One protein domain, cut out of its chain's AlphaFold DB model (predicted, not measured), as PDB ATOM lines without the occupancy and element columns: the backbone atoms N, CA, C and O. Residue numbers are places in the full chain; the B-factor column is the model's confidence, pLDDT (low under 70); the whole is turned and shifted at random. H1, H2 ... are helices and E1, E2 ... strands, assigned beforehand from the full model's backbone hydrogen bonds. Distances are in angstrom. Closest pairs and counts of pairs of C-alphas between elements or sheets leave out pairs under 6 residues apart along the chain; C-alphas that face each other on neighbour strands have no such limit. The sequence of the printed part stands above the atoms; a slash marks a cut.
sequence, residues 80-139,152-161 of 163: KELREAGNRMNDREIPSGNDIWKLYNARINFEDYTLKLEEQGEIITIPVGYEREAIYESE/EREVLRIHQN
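What this domain is: This is residues 80 to 139 and 152 to 161 of the 163 residues of an uncharacterized protein of Rhizophagus sp. MUCL 43196 (UniProt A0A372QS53). A curled, strongly twisted antiparallel sheet, E1 E2 E3 E4, is grazed by H2; residues 80 to 94, including H1, stick out. The 70 printed residues, class mixed, include two named helices, then four strands; E1 E2 E3 form a meander of hairpins. Only just extended, close to loose, with radius of gyration of the C-alphas 16.8 A, it spans 56 by 29 by 19 A.

Where its parts are: Find H1, residues 80 to 86, from C-alpha (181.582, 74.084, 96.203); H2 is 97 to 103. E1 is 107 to 109, E2 114 to 119, E3 122 to 135, and E4 153 to 160, ending at (153.719, 59.798, 105.818).

How they stand to each other: E3 bends by 58 degrees at residue 127; N 124 is 2.8 A from O 117 of E2, N 129 2.8 A from O 159 of E4. H2 only grazes the sheet, with residues 101 to 103. In both helices every O i to N i+4 pair is within hydrogen-bond range.

The domain as a whole: Residues 140 to 151 are cut out, C-alphas 139 and 152 being 12.2 A apart; 29 printed residues have pLDDT under 70.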
ATOM      1  N   LYS A  80     181.573  72.630  96.386       64.44
ATOM      2  CA  LYS A  80     181.582  74.084  96.203       64.44
ATOM      3  C   LYS A  80     180.249  74.591  95.651       64.44
ATOM      4  O   LYS A  80     179.761  75.603  96.141       64.44
ATOM      5  N   GLU A  81     179.652  73.882  94.693       64.31
ATOM      6  CA  GLU A  81     178.334  74.230  94.136       64.31
ATOM      7  C   GLU A  81     177.227  74.146  95.201       64.31
ATOM      8  O   GLU A  81     176.427  75.071  95.311       64.31
ATOM      9  N   LEU A  82     177.235  73.114  96.053       67.62
ATOM     10  CA  LEU A  82     176.284  72.978  97.165       67.62
ATOM     11  C   LEU A  82     176.463  74.073  98.225       67.62
ATOM     12  O   LEU A  82     175.484  74.636  98.709       67.62
ATOM     13  N   ARG A  83     177.714  74.427  98.556       68.00
ATOM     14  CA  ARG A  83     178.011  75.535  99.477       68.00
ATOM     15  C   ARG A  83     177.560  76.884  98.915       68.00
ATOM     16  O   ARG A  83     177.114  77.741  99.669       68.00
ATOM     17  N   GLU A  84     177.692  77.093  97.608       62.75
ATOM     18  CA  GLU A  84     177.266  78.327  96.948       62.75
ATOM     19  C   GLU A  84     175.743  78.409  96.791       62.75
ATOM     20  O   GLU A  84     175.185  79.486  96.970       62.75
ATOM     21  N   ALA A  85     175.065  77.285  96.535       59.75
ATOM     22  CA  ALA A  85     173.604  77.204  96.533       59.75
ATOM     23  C   ALA A  85     173.015  77.478  97.925       59.75
ATOM     24  O   ALA A  85     172.062  78.245  98.033       59.75
ATOM     25  N   GLY A  86     173.641  76.945  98.983       60.06
ATOM     26  CA  GLY A  86     173.255  77.226 100.369       60.06
ATOM     27  C   GLY A  86     173.339  78.713 100.722       60.06
ATOM     28  O   GLY A  86     172.439  79.236 101.353       60.06
ATOM     29  N   ASN A  87     174.350  79.431 100.217       59.53
ATOM     30  CA  ASN A  87     174.512  80.869 100.475       59.53
ATOM     31  C   ASN A  87     173.579  81.782  99.646       59.53
ATOM     32  O   ASN A  87     173.610  82.998  99.834       59.53
ATOM     33  N   ARG A  88     172.828  81.248  98.670       56.88
ATOM     34  CA  ARG A  88     171.922  82.038  97.804       56.88
ATOM     35  C   ARG A  88     170.493  82.101  98.334       56.88
ATOM     36  O   ARG A  88     169.752  82.997  97.937       56.88
ATOM     37  N   MET A  89     170.106  81.170  99.201       55.69
ATOM     38  CA  MET A  89     168.867  81.285  99.956       55.69
ATOM     39  C   MET A  89     169.146  82.189 101.151       55.69
ATOM     40  O   MET A  89     170.086  81.966 101.902       55.69
ATOM     41  N   ASN A  90     168.368  83.256 101.314       58.78
ATOM     42  CA  ASN A  90     168.389  84.004 102.561       58.78
ATOM     43  C   ASN A  90     168.000  83.029 103.682       58.78
ATOM     44  O   ASN A  90     166.830  82.674 103.786       58.78
ATOM     45  N   ASP A  91     168.952  82.635 104.530       57.69
ATOM     46  CA  ASP A  91     168.784  81.697 105.661       57.69
ATOM     47  C   ASP A  91     167.736  82.133 106.717       57.69
ATOM     48  O   ASP A  91     167.651  81.564 107.803       57.69
ATOM     49  N   ARG A  92     166.976  83.200 106.457       60.09
ATOM     50  CA  ARG A  92     166.063  83.848 107.406       60.09
ATOM     51  C   ARG A  92     164.589  83.635 107.099       60.09
ATOM     52  O   ARG A  92     163.771  83.977 107.945       60.09
ATOM     53  N   GLU A  93     164.246  83.096 105.934       70.56
ATOM     54  CA  GLU A  93     162.852  82.893 105.547       70.56
ATOM     55  C   GLU A  93     162.609  81.402 105.324       70.56
ATOM     56  O   GLU A  93     163.078  80.809 104.356       70.56
ATOM     57  N   ILE A  94     161.926  80.780 106.288       75.38
ATOM     58  CA  ILE A  94     161.486  79.392 106.169       75.38
ATOM     59  C   ILE A  94     160.431  79.376 105.058       75.38
ATOM     60  O   ILE A  94     159.416  80.062 105.207       75.38
ATOM     61  N   PRO A  95     160.647  78.635 103.957       72.44
ATOM     62  CA  PRO A  95     159.673  78.568 102.881       72.44
ATOM     63  C   PRO A  95     158.343  78.071 103.442       72.44
ATOM     64  O   PRO A  95     158.294  77.094 104.199       72.44
ATOM     65  N   SER A  96     157.260  78.764 103.093       75.69
ATOM     66  CA  SER A  96     155.936  78.341 103.524       75.69
ATOM     67  C   SER A  96     155.606  76.988 102.894       75.69
ATOM     68  O   SER A  96     156.148  76.629 101.846       75.69
ATOM     69  N   GLY A  97     154.677  76.237 103.494       76.88
ATOM     70  CA  GLY A  97     154.259  74.947 102.942       76.88
ATOM     71  C   GLY A  97     153.906  75.048 101.453       76.88
ATOM     72  O   GLY A  97     154.373  74.240 100.659       76.88
ATOM     73  N   ASN A  98     153.176  76.097 101.051       79.81
ATOM     74  CA  ASN A  98     152.782  76.347  99.658       79.81
ATOM     75  C   ASN A  98     153.975  76.584  98.712       79.81
ATOM     76  O   ASN A  98     153.935  76.182  97.548       79.81
ATOM     77  N   ASP A  99     155.046  77.207  99.201       80.50
ATOM     78  CA  ASP A  99     156.258  77.426  98.407       80.50
ATOM     79  C   ASP A  99     156.985  76.105  98.146       80.50
ATOM     80  O   ASP A  99     157.468  75.874  97.036       80.50
ATOM     81  N   ILE A 100     156.967  75.197  99.127       78.69
ATOM     82  CA  ILE A 100     157.517  73.844  98.997       78.69
ATOM     83  C   ILE A 100     156.733  73.047  97.940       78.69
ATOM     84  O   ILE A 100     157.345  72.406  97.085       78.69
ATOM     85  N   TRP A 101     155.396  73.137  97.919       83.44
ATOM     86  CA  TRP A 101     154.575  72.470  96.892       83.44
ATOM     87  C   TRP A 101     154.944  72.913  95.471       83.44
ATOM     88  O   TRP A 101     155.047  72.084  94.564       83.44
ATOM     89  N   LYS A 102     155.166  74.217  95.272       83.44
ATOM     90  CA  LYS A 102     155.497  74.788  93.958       83.44
ATOM     91  C   LYS A 102     156.920  74.470  93.522       83.44
ATOM     92  O   LYS A 102     157.128  74.173  92.348       83.44
ATOM     93  N   LEU A 103     157.878  74.522  94.449       82.69
ATOM     94  CA  LEU A 103     159.291  74.262  94.167       82.69
ATOM     95  C   LEU A 103     159.503  72.866  93.566       82.69
ATOM     96  O   LEU A 103     160.294  72.713  92.641       82.69
ATOM     97  N   TYR A 104     158.752  71.886  94.067       82.06
ATOM     98  CA  TYR A 104     158.860  70.482  93.679       82.06
ATOM     99  C   TYR A 104     157.735  70.001  92.751       82.06
ATOM    100  O   TYR A 104     157.560  68.792  92.613       82.06
ATOM    101  N   ASN A 105     156.924  70.904  92.171       85.31
ATOM    102  CA  ASN A 105     155.735  70.557  91.367       85.31
ATOM    103  C   ASN A 105     154.934  69.390  91.988       85.31
ATOM    104  O   ASN A 105     154.598  68.401  91.331       85.31
ATOM    105  N   ALA A 106     154.711  69.480  93.297       85.06
ATOM    106  CA  ALA A 106     154.242  68.377  94.110       85.06
ATOM    107  C   ALA A 106     152.779  68.039  93.793       85.06
ATOM    108  O   ALA A 106     151.923  68.924  93.720       85.06
ATOM    109  N   ARG A 107     152.477  66.750  93.610       86.62
ATOM    110  CA  ARG A 107     151.134  66.254  93.273       86.62
ATOM    111  C   ARG A 107     150.778  65.042  94.113       86.62
ATOM    112  O   ARG A 107     151.511  64.058  94.113       86.62
ATOM    113  N   ILE A 108     149.633  65.093  94.784       86.94
ATOM    114  CA  ILE A 108     149.085  63.954  95.527       86.94
ATOM    115  C   ILE A 108     148.125  63.192  94.618       86.94
ATOM    116  O   ILE A 108     147.245  63.790  94.002       86.94
ATOM    117  N   ASN A 109     148.287  61.874  94.559       85.81
ATOM    118  CA  ASN A 109     147.273  60.954  94.079       85.81
ATOM    119  C   ASN A 109     146.623  60.263  95.285       85.81
ATOM    120  O   ASN A 109     147.275  59.486  95.986       85.81
ATOM    121  N   PHE A 110     145.342  60.558  95.507       80.06
ATOM    122  CA  PHE A 110     144.547  59.977  96.586       80.06
ATOM    123  C   PHE A 110     144.131  58.527  96.289       80.06
ATOM    124  O   PHE A 110     144.037  57.730  97.210       80.06
ATOM    125  N   GLU A 111     143.960  58.137  95.024       83.62
ATOM    126  CA  GLU A 111     143.621  56.746  94.674       83.62
ATOM    127  C   GLU A 111     144.803  55.804  94.922       83.62
ATOM    128  O   GLU A 111     144.655  54.730  95.503       83.62
ATOM    129  N   ASP A 112     145.994  56.246  94.519       83.62
ATOM    130  CA  ASP A 112     147.222  55.456  94.628       83.62
ATOM    131  C   ASP A 112     147.928  55.630  95.980       83.62
ATOM    132  O   ASP A 112     148.959  54.995  96.202       83.62
ATOM    133  N   TYR A 113     147.435  56.504  96.868       83.44
ATOM    134  CA  TYR A 113     148.091  56.850  98.138       83.44
ATOM    135  C   TYR A 113     149.552  57.293  97.942       83.44
ATOM    136  O   TYR A 113     150.461  56.869  98.662       83.44
ATOM    137  N   THR A 114     149.809  58.126  96.927       85.88
ATOM    138  CA  THR A 114     151.170  58.564  96.576       85.88
ATOM    139  C   THR A 114     151.294  60.070  96.421       85.88
ATOM    140  O   THR A 114     150.450  60.734  95.832       85.88
ATOM    141  N   LEU A 115     152.407  60.612  96.903       86.44
ATOM    142  CA  LEU A 115     152.880  61.958  96.618       86.44
ATOM    143  C   LEU A 115     154.002  61.866  95.583       86.44
ATOM    144  O   LEU A 115     154.975  61.137  95.775       86.44
ATOM    145  N   LYS A 116     153.871  62.617  94.491       88.31
ATOM    146  CA  LYS A 116     154.893  62.764  93.454       88.31
ATOM    147  C   LYS A 116     155.530  64.139  93.569       88.31
ATOM    148  O   LYS A 116     154.818  65.138  93.603       88.31
ATOM    149  N   LEU A 117     156.854  64.166  93.614       88.06
ATOM    150  CA  LEU A 117     157.677  65.368  93.583       88.06
ATOM    151  C   LEU A 117     158.533  65.314  92.321       88.06
ATOM    152  O   LEU A 117     159.078  64.259  91.999       88.06
ATOM    153  N   GLU A 118     158.646  66.424  91.612       86.81
ATOM    154  CA  GLU A 118     159.484  66.564  90.428       86.81
ATOM    155  C   GLU A 118     160.544  67.638  90.686       86.81
ATOM    156  O   GLU A 118     160.228  68.810  90.895       86.81
ATOM    157  N   GLU A 119     161.812  67.239  90.649       79.50
ATOM    158  CA  GLU A 119     162.953  68.144  90.763       79.50
ATOM    159  C   GLU A 119     163.910  67.888  89.597       79.50
ATOM    160  O   GLU A 119     164.431  66.791  89.437       79.50
ATOM    161  N   GLN A 120     164.139  68.898  88.751       80.25
ATOM    162  CA  GLN A 120     165.120  68.840  87.650       80.25
ATOM    163  C   GLN A 120     164.953  67.638  86.687       80.25
ATOM    164  O   GLN A 120     165.917  67.200  86.060       80.25
ATOM    165  N   GLY A 121     163.725  67.128  86.528       79.19
ATOM    166  CA  GLY A 121     163.403  65.974  85.679       79.19
ATOM    167  C   GLY A 121     163.501  64.613  86.379       79.19
ATOM    168  O   GLY A 121     163.208  63.591  85.756       79.19
ATOM    169  N   GLU A 122     163.869  64.581  87.660       84.88
ATOM    170  CA  GLU A 122     163.769  63.397  88.512       84.88
ATOM    171  C   GLU A 122     162.416  63.388  89.233       84.88
ATOM    172  O   GLU A 122     162.005  64.384  89.828       84.88
ATOM    173  N   ILE A 123     161.712  62.253  89.170       88.50
ATOM    174  CA  ILE A 123     160.419  62.060  89.833       88.50
ATOM    175  C   ILE A 123     160.624  61.183  91.065       88.50
ATOM    176  O   ILE A 123     160.969  60.005  90.953       88.50
ATOM    177  N   ILE A 124     160.350  61.743  92.239       87.31
ATOM    178  CA  ILE A 124     160.355  61.037  93.520       87.31
ATOM    179  C   ILE A 124     158.909  60.682  93.868       87.31
ATOM    180  O   ILE A 124     158.029  61.539  93.843       87.31
ATOM    181  N   THR A 125     158.655  59.413  94.191       89.00
ATOM    182  CA  THR A 125     157.328  58.927  94.605       89.00
ATOM    183  C   THR A 125     157.376  58.472  96.058       89.00
ATOM    184  O   THR A 125     158.188  57.617  96.411       89.00
ATOM    185  N   ILE A 126     156.507  59.036  96.893       85.62
ATOM    186  CA  ILE A 126     156.437  58.783  98.335       85.62
ATOM    187  C   ILE A 126     155.052  58.210  98.662       85.62
ATOM    188  O   ILE A 126     154.056  58.839  98.306       85.62
ATOM    189  N   PRO A 127     154.943  57.051  99.335       85.00
ATOM    190  CA  PRO A 127     153.659  56.553  99.815       85.00
ATOM    191  C   PRO A 127     153.155  57.412 100.984       85.00
ATOM    192  O   PRO A 127     153.892  57.677 101.937       85.00
ATOM    193  N   VAL A 128     151.895  57.837 100.919       81.94
ATOM    194  CA  VAL A 128     151.255  58.721 101.902       81.94
ATOM    195  C   VAL A 128     149.882  58.181 102.294       81.94
ATOM    196  O   VAL A 128     149.116  57.743 101.445       81.94
ATOM    197  N   GLY A 129     149.569  58.200 103.586       77.12
ATOM    198  CA  GLY A 129     148.212  57.981 104.086       77.12
ATOM    199  C   GLY A 129     147.466  59.308 104.177       77.12
ATOM    200  O   GLY A 129     148.087  60.352 104.377       77.12
ATOM    201  N   TYR A 130     146.143  59.287 104.045       69.69
ATOM    202  CA  TYR A 130     145.319  60.453 104.345       69.69
ATOM    203  C   TYR A 130     144.058  60.049 105.102       69.69
ATOM    204  O   TYR A 130     143.507  58.971 104.882       69.69
ATOM    205  N   GLU A 131     143.616  60.937 105.984       70.12
ATOM    206  CA  GLU A 131     142.343  60.839 106.689       70.12
ATOM    207  C   GLU A 131     141.425  61.938 106.152       70.12
ATOM    208  O   GLU A 131     141.826  63.101 106.018       70.12
ATOM    209  N   ARG A 132     140.208  61.547 105.767       60.06
ATOM    210  CA  ARG A 132     139.185  62.452 105.246       60.06
ATOM    211  C   ARG A 132     138.231  62.775 106.396       60.06
ATOM    212  O   ARG A 132     137.429  61.929 106.780       60.06
ATOM    213  N   GLU A 133     138.354  63.973 106.963       55.16
ATOM    214  CA  GLU A 133     137.423  64.487 107.970       55.16
ATOM    215  C   GLU A 133     136.358  65.330 107.246       55.16
ATOM    216  O   GLU A 133     136.657  66.393 106.695       55.16
ATOM    217  N   ALA A 134     135.117  64.836 107.209       47.91
ATOM    218  CA  ALA A 134     133.963  65.607 106.753       47.91
ATOM    219  C   ALA A 134     133.465  66.469 107.918       47.91
ATOM    220  O   ALA A 134     133.036  65.942 108.947       47.91
ATOM    221  N   ILE A 135     133.552  67.790 107.775       44.75
ATOM    222  CA  ILE A 135     133.034  68.728 108.769       44.75
ATOM    223  C   ILE A 135     131.664  69.197 108.276       44.75
ATOM    224  O   ILE A 135     131.578  69.924 107.291       44.75
ATOM    225  N   TYR A 136     130.594  68.785 108.962       43.19
ATOM    226  CA  TYR A 136     129.283  69.416 108.808       43.19
ATOM    227  C   TYR A 136     129.297  70.726 109.603       43.19
ATOM    228  O   TYR A 136     129.266  70.709 110.836       43.19
ATOM    229  N   GLU A 137     129.361  71.868 108.917       44.16
ATOM    230  CA  GLU A 137     129.025  73.152 109.535       44.16
ATOM    231  C   GLU A 137     127.512  73.132 109.818       44.16
ATOM    232  O   GLU A 137     126.688  73.399 108.952       44.16
ATOM    233  N   SER A 138     127.122  72.731 111.033       43.59
ATOM    234  CA  SER A 138     125.745  72.895 111.503       43.59
ATOM    235  C   SER A 138     125.503  74.384 111.747       43.59
ATOM    236  O   SER A 138     125.656  74.862 112.874       43.59
ATOM    237  N   GLU A 139     125.117  75.125 110.709       41.81
ATOM    238  CA  GLU A 139     124.486  76.429 110.889       41.81
ATOM    239  C   GLU A 139     123.193  76.218 111.683       41.81
ATOM    240  O   GLU A 139     122.232  75.601 111.230       41.81
ATOM    241  N   GLU A 152     129.726  70.903 101.918       49.62
ATOM    242  CA  GLU A 152     130.596  69.946 102.604       49.62
ATOM    243  C   GLU A 152     132.059  70.377 102.406       49.62
ATOM    244  O   GLU A 152     132.688  70.118 101.376       49.62
ATOM    245  N   ARG A 153     132.636  71.068 103.394       50.66
ATOM    246  CA  ARG A 153     134.073  71.361 103.407       50.66
ATOM    247  C   ARG A 153     134.833  70.131 103.895       50.66
ATOM    248  O   ARG A 153     134.956  69.888 105.094       50.66
ATOM    249  N   GLU A 154     135.371  69.355 102.955       53.84
ATOM    250  CA  GLU A 154     136.291  68.257 103.262       53.84
ATOM    251  C   GLU A 154     137.677  68.806 103.647       53.84
ATOM    252  O   GLU A 154     138.348  69.460 102.843       53.84
ATOM    253  N   VAL A 155     138.140  68.511 104.866       62.75
ATOM    254  CA  VAL A 155     139.519  68.795 105.291       62.75
ATOM    255  C   VAL A 155     140.317  67.493 105.226       62.75
ATOM    256  O   VAL A 155     140.012  66.515 105.905       62.75
ATOM    257  N   LEU A 156     141.348  67.473 104.379       58.44
ATOM    258  CA  LEU A 156     142.215  66.310 104.182       58.44
ATOM    259  C   LEU A 156     143.507  66.479 104.980       58.44
ATOM    260  O   LEU A 156     144.298  67.387 104.708       58.44
ATOM    261  N   ARG A 157     143.750  65.576 105.936       68.44
ATOM    262  CA  ARG A 157     145.041  65.478 106.631       68.44
ATOM    263  C   ARG A 157     145.877  64.387 105.985       68.44
ATOM    264  O   ARG A 157     145.399  63.276 105.781       68.44
ATOM    265  N   ILE A 158     147.122  64.711 105.646       70.62
ATOM    266  CA  ILE A 158     148.044  63.807 104.950       70.62
ATOM    267  C   ILE A 158     149.194  63.471 105.892       70.62
ATOM    268  O   ILE A 158     149.819  64.364 106.465       70.62
ATOM    269  N   HIS A 159     149.493  62.183 106.020       72.62
ATOM    270  CA  HIS A 159     150.544  61.654 106.880       72.62
ATOM    271  C   HIS A 159     151.469  60.727 106.083       72.62
ATOM    272  O   HIS A 159     151.045  60.014 105.173       72.62
ATOM    273  N   GLN A 160     152.759  60.722 106.417       70.50
ATOM    274  CA  GLN A 160     153.719  59.798 105.818       70.50
ATOM    275  C   GLN A 160     153.785  58.509 106.638       70.50
ATOM    276  O   GLN A 160     154.011  58.544 107.846       70.50
ATOM    277  N   ASN A 161     153.635  57.368 105.968       61.94
ATOM    278  CA  ASN A 161     153.761  56.062 106.606       61.94
ATOM    279  C   ASN A 161     155.237  55.642 106.611       61.94
ATOM    280  O   ASN A 161     155.766  55.207 105.587       61.94
TER     281      ASN A 161